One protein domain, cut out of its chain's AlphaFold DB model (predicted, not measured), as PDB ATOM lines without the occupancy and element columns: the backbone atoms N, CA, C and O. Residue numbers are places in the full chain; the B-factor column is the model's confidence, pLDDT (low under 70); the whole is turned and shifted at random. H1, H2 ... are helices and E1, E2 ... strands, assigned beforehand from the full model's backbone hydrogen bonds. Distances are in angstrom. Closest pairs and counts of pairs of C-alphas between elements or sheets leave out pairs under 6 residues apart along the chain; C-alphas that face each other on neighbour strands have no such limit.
ATOM      1  N   TYR A  15     210.338 230.655 200.912       98.56
ATOM      2  CA  TYR A  15     209.734 230.829 202.226       98.56
ATOM      3  C   TYR A  15     208.255 230.482 202.130       98.56
ATOM      4  O   TYR A  15     207.483 231.253 201.570       98.56
ATOM      5  N   HIS A  16     207.863 229.318 202.647       98.31
ATOM      6  CA  HIS A  16     206.493 228.813 202.577       98.31
ATOM      7  C   HIS A  16     205.871 228.815 203.975       98.31
ATOM      8  O   HIS A  16     206.364 228.133 204.874       98.31
ATOM      9  N   TYR A  17     204.780 229.559 204.148       98.25
ATOM     10  CA  TYR A  17     203.964 229.541 205.355       98.25
ATOM     11  C   TYR A  17     202.597 228.904 205.079       98.25
ATOM     12  O   TYR A  17     201.862 229.334 204.186       98.25
ATOM     13  N   MET A  18     202.264 227.864 205.842       97.56
ATOM     14  CA  MET A  18     201.056 227.057 205.668       97.56
ATOM     15  C   MET A  18     200.458 226.647 207.015       97.56
ATOM     16  O   MET A  18     201.120 226.694 208.056       97.56
ATOM     17  N   ARG A  19     199.194 226.232 206.986       96.50
ATOM     18  CA  ARG A  19     198.509 225.628 208.133       96.50
ATOM     19  C   ARG A  19     198.958 224.181 208.359       96.50
ATOM     20  O   ARG A  19     199.607 223.569 207.519       96.50
ATOM     21  N   ALA A  20     198.554 223.619 209.500       96.88
ATOM     22  CA  ALA A  20     198.801 222.216 209.837       96.88
ATOM     23  C   ALA A  20     198.107 221.220 208.887       96.88
ATOM     24  O   ALA A  20     198.529 220.074 208.804       96.88
ATOM     25  N   ASP A  21     197.056 221.655 208.186       97.50
ATOM     26  CA  ASP A  21     196.350 220.881 207.158       97.50
ATOM     27  C   ASP A  21     196.918 221.099 205.745       97.50
ATOM     28  O   ASP A  21     196.249 220.786 204.767       97.50
ATOM     29  N   GLU A  22     198.132 221.650 205.643       96.00
ATOM     30  CA  GLU A  22     198.847 221.946 204.392       96.00
ATOM     31  C   GLU A  22     198.219 223.050 203.527       96.00
ATOM     32  O   GLU A  22     198.749 223.359 202.462       96.00
ATOM     33  N   THR A  23     197.160 223.722 203.993       96.75
ATOM     34  CA  THR A  23     196.618 224.892 203.284       96.75
ATOM     35  C   THR A  23     197.667 226.005 203.238       96.75
ATOM     36  O   THR A  23     198.077 226.510 204.296       96.75
ATOM     37  N   MET A  24     198.070 226.436 202.037       97.56
ATOM     38  CA  MET A  24     199.028 227.528 201.875       97.56
ATOM     39  C   MET A  24     198.406 228.845 202.349       97.56
ATOM     40  O   MET A  24     197.301 229.214 201.950       97.56
ATOM     41  N   ILE A  25     199.137 229.582 203.186       98.19
ATOM     42  CA  ILE A  25     198.781 230.957 203.550       98.19
ATOM     43  C   ILE A  25     199.500 231.908 202.596       98.19
ATOM     44  O   ILE A  25     198.858 232.707 201.916       98.19
ATOM     45  N   PHE A  26     200.825 231.789 202.498       98.69
ATOM     46  CA  PHE A  26     201.599 232.455 201.458       98.69
ATOM     47  C   PHE A  26     202.925 231.739 201.198       98.69
ATOM     48  O   PHE A  26     203.443 231.008 202.048       98.69
ATOM     49  N   ARG A  27     203.520 232.018 200.038       98.69
ATOM     50  CA  ARG A  27     204.892 231.620 199.720       98.69
ATOM     51  C   ARG A  27     205.623 232.731 198.986       98.69
ATOM     52  O   ARG A  27     205.060 233.297 198.063       98.69
ATOM     53  N   TYR A  28     206.868 233.000 199.358       98.69
ATOM     54  CA  TYR A  28     207.802 233.766 198.533       98.69
ATOM     55  C   TYR A  28     208.807 232.810 197.900       98.69
ATOM     56  O   TYR A  28     209.389 231.994 198.617       98.69
ATOM     57  N   ASP A  29     209.045 232.929 196.600       98.19
ATOM     58  CA  ASP A  29     210.118 232.215 195.905       98.19
ATOM     59  C   ASP A  29     210.599 232.991 194.668       98.19
ATOM     60  O   ASP A  29     210.070 234.057 194.333       98.19
ATOM     61  N   ASP A  30     211.676 232.501 194.054       97.88
ATOM     62  CA  ASP A  30     212.338 233.104 192.898       97.88
ATOM     63  C   ASP A  30     212.408 232.168 191.684       97.88
ATOM     64  O   ASP A  30     213.284 232.308 190.827       97.88
ATOM     65  N   ALA A  31     211.484 231.210 191.572       97.19
ATOM     66  CA  ALA A  31     211.417 230.366 190.388       97.19
ATOM     67  C   ALA A  31     211.022 231.193 189.146       97.19
ATOM     68  O   ALA A  31     209.979 231.847 189.117       97.19
ATOM     69  N   ASP A  32     211.816 231.108 188.075       94.19
ATOM     70  CA  ASP A  32     211.637 231.893 186.842       94.19
ATOM     71  C   ASP A  32     210.492 231.367 185.954       94.19
ATOM     72  O   ASP A  32     210.698 230.704 184.937       94.19
ATOM     73  N   HIS A  33     209.250 231.626 186.371       94.88
ATOM     74  CA  HIS A  33     208.048 231.223 185.630       94.88
ATOM     75  C   HIS A  33     206.963 232.310 185.533       94.88
ATOM     76  O   HIS A  33     205.994 232.145 184.789       94.88
ATOM     77  N   PHE A  34     207.158 233.464 186.184       95.38
ATOM     78  CA  PHE A  34     206.269 234.632 186.113       95.38
ATOM     79  C   PHE A  34     206.952 235.863 185.501       95.38
ATOM     80  O   PHE A  34     206.882 236.967 186.036       95.38
ATOM     81  N   SER A  35     207.558 235.701 184.324       95.50
ATOM     82  CA  SER A  35     208.343 236.739 183.626       95.50
ATOM     83  C   SER A  35     207.605 238.047 183.293       95.50
ATOM     84  O   SER A  35     208.229 239.021 182.882       95.50
ATOM     85  N   LYS A  36     206.276 238.091 183.450       97.06
ATOM     86  CA  LYS A  36     205.459 239.301 183.250       97.06
ATOM     87  C   LYS A  36     205.325 240.165 184.506       97.06
ATOM     88  O   LYS A  36     204.830 241.286 184.396       97.06
ATOM     89  N   LEU A  37     205.700 239.657 185.681       97.00
ATOM     90  CA  LEU A  37     205.676 240.452 186.905       97.00
ATOM     91  C   LEU A  37     206.829 241.463 186.889       97.00
ATOM     92  O   LEU A  37     207.939 241.112 186.495       97.00
ATOM     93  N   PRO A  38     206.605 242.701 187.358       97.56
ATOM     94  CA  PRO A  38     207.664 243.705 187.436       97.56
ATOM     95  C   PRO A  38     208.817 243.302 188.369       97.56
ATOM     96  O   PRO A  38     209.922 243.802 188.197       97.56
ATOM     97  N   SER A  39     208.573 242.402 189.326       97.62
ATOM     98  CA  SER A  39     209.565 241.889 190.278       97.62
ATOM     99  C   SER A  39     210.216 240.567 189.849       97.62
ATOM    100  O   SER A  39     210.942 239.978 190.644       97.62
ATOM    101  N   ALA A  40     209.952 240.069 188.633       96.19
ATOM    102  CA  ALA A  40     210.458 238.769 188.195       96.19
ATOM    103  C   ALA A  40     211.997 238.650 188.365       96.19
ATOM    104  O   ALA A  40     212.716 239.601 188.047       96.19
ATOM    105  N   PRO A  41     212.515 237.499 188.844       97.00
ATOM    106  CA  PRO A  41     211.786 236.246 189.076       97.00
ATOM    107  C   PRO A  41     211.058 236.189 190.431       97.00
ATOM    108  O   PRO A  41     210.307 235.249 190.686       97.00
ATOM    109  N   HIS A  42     211.246 237.189 191.290       98.19
ATOM    110  CA  HIS A  42     210.680 237.232 192.634       98.19
ATOM    111  C   HIS A  42     209.174 237.464 192.595       98.19
ATOM    112  O   HIS A  42     208.660 238.335 191.883       98.19
ATOM    113  N   HIS A  43     208.455 236.662 193.365       98.44
ATOM    114  CA  HIS A  43     207.012 236.769 193.477       98.44
ATOM    115  C   HIS A  43     206.530 236.193 194.804       98.44
ATOM    116  O   HIS A  43     207.268 235.531 195.541       98.44
ATOM    117  N   LYS A  44     205.262 236.469 195.102       98.62
ATOM    118  CA  LYS A  44     204.571 235.926 196.262       98.62
ATOM    119  C   LYS A  44     203.283 235.239 195.835       98.62
ATOM    120  O   LYS A  44     202.435 235.861 195.200       98.62
ATOM    121  N   HIS A  45     203.114 233.992 196.242       98.50
ATOM    122  CA  HIS A  45     201.830 233.307 196.251       98.50
ATOM    123  C   HIS A  45     201.019 233.746 197.474       98.50
ATOM    124  O   HIS A  45     201.539 233.724 198.593       98.50
ATOM    125  N   VAL A  46     199.759 234.127 197.277       97.94
ATOM    126  CA  VAL A  46     198.807 234.477 198.341       97.94
ATOM    127  C   VAL A  46     197.665 233.462 198.299       97.94
ATOM    128  O   VAL A  46     196.825 233.470 197.399       97.94
ATOM    129  N   GLY A  47     197.661 232.534 199.255       95.88
ATOM    130  CA  GLY A  47     196.844 231.326 199.163       95.88
ATOM    131  C   GLY A  47     197.155 230.489 197.915       95.88
ATOM    132  O   GLY A  47     198.243 230.554 197.349       95.88
ATOM    133  N   GLU A  48     196.173 229.704 197.474       92.88
ATOM    134  CA  GLU A  48     196.359 228.700 196.410       92.88
ATOM    135  C   GLU A  48     196.320 229.265 194.980       92.88
ATOM    136  O   GLU A  48     196.843 228.653 194.053       92.88
ATOM    137  N   ASN A  49     195.665 230.413 194.770       95.25
ATOM    138  CA  ASN A  49     195.247 230.840 193.425       95.25
ATOM    139  C   ASN A  49     195.772 232.212 193.000       95.25
ATOM    140  O   ASN A  49     195.542 232.619 191.860       95.25
ATOM    141  N   GLU A  50     196.431 232.944 193.891       97.69
ATOM    142  CA  GLU A  50     196.882 234.302 193.614       97.69
ATOM    143  C   GLU A  50     198.403 234.382 193.645       97.69
ATOM    144  O   GLU A  50     199.059 233.831 194.528       97.69
ATOM    145  N   VAL A  51     198.957 235.090 192.662       98.12
ATOM    146  CA  VAL A  51     200.379 235.408 192.577       98.12
ATOM    147  C   VAL A  51     200.513 236.900 192.339       98.12
ATOM    148  O   VAL A  51     199.927 237.437 191.396       98.12
ATOM    149  N   ILE A  52     201.301 237.561 193.180       98.19
ATOM    150  CA  ILE A  52     201.553 238.998 193.108       98.19
ATOM    151  C   ILE A  52     203.043 239.286 192.941       98.19
ATOM    152  O   ILE A  52     203.906 238.495 193.331       98.19
ATOM    153  N   ALA A  53     203.335 240.457 192.373       98.31
ATOM    154  CA  ALA A  53     204.683 240.999 192.367       98.31
ATOM    155  C   ALA A  53     205.128 241.294 193.804       98.31
ATOM    156  O   ALA A  53     204.386 241.912 194.570       98.31
ATOM    157  N   ALA A  54     206.332 240.859 194.151       98.19
ATOM    158  CA  ALA A  54     206.954 241.097 195.440       98.19
ATOM    159  C   ALA A  54     208.474 241.021 195.292       98.19
ATOM    160  O   ALA A  54     208.982 240.151 194.586       98.19
ATOM    161  N   ASP A  55     209.184 241.917 195.973       97.00
ATOM    162  CA  ASP A  55     210.640 241.842 196.081       97.00
ATOM    163  C   ASP A  55     211.060 240.624 196.917       97.00
ATOM    164  O   ASP A  55     210.269 240.092 197.703       97.00
ATOM    165  N   ALA A  56     212.315 240.191 196.771       97.19
ATOM    166  CA  ALA A  56     212.875 239.118 197.586       97.19
ATOM    167  C   ALA A  56     212.934 239.536 199.069       97.19
ATOM    168  O   ALA A  56     213.672 240.471 199.400       97.19
ATOM    169  N   PRO A  57     212.196 238.871 199.976       97.69
ATOM    170  CA  PRO A  57     212.288 239.174 201.394       97.69
ATOM    171  C   PRO A  57     213.506 238.479 202.014       97.69
ATOM    172  O   PRO A  57     213.963 237.441 201.534       97.69
ATOM    173  N   ASP A  58     213.986 239.003 203.138       96.31
ATOM    174  CA  ASP A  58     214.816 238.218 204.049       96.31
ATOM    175  C   ASP A  58     213.942 237.411 205.028       96.31
ATOM    176  O   ASP A  58     212.727 237.606 205.148       96.31
ATOM    177  N   LEU A  59     214.566 236.488 205.765       96.25
ATOM    178  CA  LEU A  59     213.849 235.663 206.738       96.25
ATOM    179  C   LEU A  59     213.205 236.500 207.858       96.25
ATOM    180  O   LEU A  59     212.139 236.140 208.353       96.25
ATOM    181  N   GLN A  60     213.819 237.612 208.269       98.19
ATOM    182  CA  GLN A  60     213.284 238.444 209.348       98.19
ATOM    183  C   GLN A  60     211.985 239.137 208.923       98.19
ATOM    184  O   GLN A  60     211.054 239.232 209.724       98.19
ATOM    185  N   PHE A  61     211.907 239.602 207.678       98.50
ATOM    186  CA  PHE A  61     210.698 240.154 207.087       98.50
ATOM    187  C   PHE A  61     209.573 239.115 207.077       98.50
ATOM    188  O   PHE A  61     208.480 239.400 207.563       98.50
ATOM    189  N   VAL A  62     209.859 237.895 206.609       98.50
ATOM    190  CA  VAL A  62     208.873 236.804 206.578       98.50
ATOM    191  C   VAL A  62     208.363 236.476 207.980       98.50
ATOM    192  O   VAL A  62     207.159 236.342 208.176       98.50
ATOM    193  N   LEU A  63     209.252 236.384 208.973       98.50
ATOM    194  CA  LEU A  63     208.850 236.099 210.353       98.50
ATOM    195  C   LEU A  63     207.975 237.209 210.948       98.50
ATOM    196  O   LEU A  63     207.003 236.893 211.626       98.50
ATOM    197  N   LYS A  64     208.267 238.484 210.662       98.56
ATOM    198  CA  LYS A  64     207.413 239.614 211.073       98.56
ATOM    199  C   LYS A  64     206.047 239.582 210.401       98.56
ATOM    200  O   LYS A  64     205.051 239.937 211.020       98.56
ATOM    201  N   GLU A  65     205.990 239.174 209.136       98.38
ATOM    202  CA  GLU A  65     204.715 238.994 208.449       98.38
ATOM    203  C   GLU A  65     203.899 237.856 209.081       98.38
ATOM    204  O   GLU A  65     202.705 238.025 209.315       98.38
ATOM    205  N   ILE A  66     204.538 236.730 209.418       98.19
ATOM    206  CA  ILE A  66     203.886 235.629 210.141       98.19
ATOM    207  C   ILE A  66     203.387 236.105 211.508       98.19
ATOM    208  O   ILE A  66     202.230 235.855 211.831       98.19
ATOM    209  N   GLU A  67     204.221 236.812 212.279       98.25
ATOM    210  CA  GLU A  67     203.857 237.408 213.572       98.25
ATOM    211  C   GLU A  67     202.617 238.301 213.429       98.25
ATOM    212  O   GLU A  67     201.625 238.082 214.114       98.25
ATOM    213  N   ALA A  68     202.590 239.205 212.445       97.81
ATOM    214  CA  ALA A  68     201.441 240.075 212.194       97.81
ATOM    215  C   ALA A  68     200.143 239.324 211.821       97.81
ATOM    216  O   ALA A  68     199.051 239.864 212.011       97.81
ATOM    217  N   LEU A  69     200.239 238.102 211.285       96.00
ATOM    218  CA  LEU A  69     199.080 237.258 210.969       96.00
ATOM    219  C   LEU A  69     198.567 236.462 212.175       96.00
ATOM    220  O   LEU A  69     197.386 236.107 212.193       96.00
ATOM    221  N   ILE A  70     199.430 236.152 213.148       94.44
ATOM    222  CA  ILE A  70     199.083 235.308 214.303       94.44
ATOM    223  C   ILE A  70     198.904 236.085 215.616       94.44
ATOM    224  O   ILE A  70     198.172 235.599 216.481       94.44
ATOM    225  N   GLY A  71     199.506 237.273 215.753       74.00
ATOM    226  CA  GLY A  71     199.469 238.116 216.954       74.00
ATOM    227  C   GLY A  71     200.848 238.513 217.455       74.00
ATOM    228  O   GLY A  71     201.596 237.595 217.859       74.00
TER     229      GLY A  71
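Overview. This is residues 15 to 71 of the 71 residues of an uncharacterized protein of Chloroflexi bacterium RIFOXYD12_FULL_57_15 (UniProt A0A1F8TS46). A small, twisted four-stranded sheet has one helix, H1, over one face at its E1 and E2 side, while the E3 and E4 side of that face is left bare; the long loop of residues 30 to 42 reaches out from the ends of E2 and E3. The 57 printed residues hold E1, E2, E3, E4 and then H1, a mixed class in two layers, with the helix on one face of the sheet. The sheet's order is E1 - E2 - E3 - E4, all antiparallel, a meander in which each strand is the antiparallel neighbour of the one before. The whole is compact, with a radius of gyration of the C-alphas of 11.5 A, and only just flat, spanning 33 by 23 by 13 A.

Arrangement. Start at inner strand E2, residues 24 to 29; edge strand E1, residues 15 to 18, forms a hairpin with it, N 15 and O 28 being 2.8 A apart. On its other side E3, residues 43 to 46, brings N 45 within 2.8 A of O 27. Edge strand E4, residues 50 to 53, forms a hairpin with E3, at N 46 and O 50, 2.9 A. H1, residues 59 to 70, is on the sheet at a height of 10.2 A, along the strands, at 12 degrees to E1 on the local plane. It lies over E1 and, only just, E2, with 3 C-alphas falling on E2. The closest C-alphas of E1 and H1, Tyr 15 and Val 62, are 7.4 A apart. In H1 every O i to N i+4 pair is within hydrogen-bond range.

Along the chain. Find C-alpha 24 at (199.028, 227.528, 201.875); E2 runs 13.4 A from there. E1 begins at (209.734, 230.829, 202.226) and spans 10.1 A, E3 9.8 A and E4 10.4 A. H1 runs 16.6 A to C-alpha 70 at (199.083, 235.308, 214.303).

Size, cuts and confidence. Look to Ser 35 and Gly 71 for the C-alphas farthest apart, 34.5 A. The printed part has no cut, and the link from E2 to E3, 13 residues, is long. Mean pLDDT of the printed part is 96.9, and no printed residue is under 70.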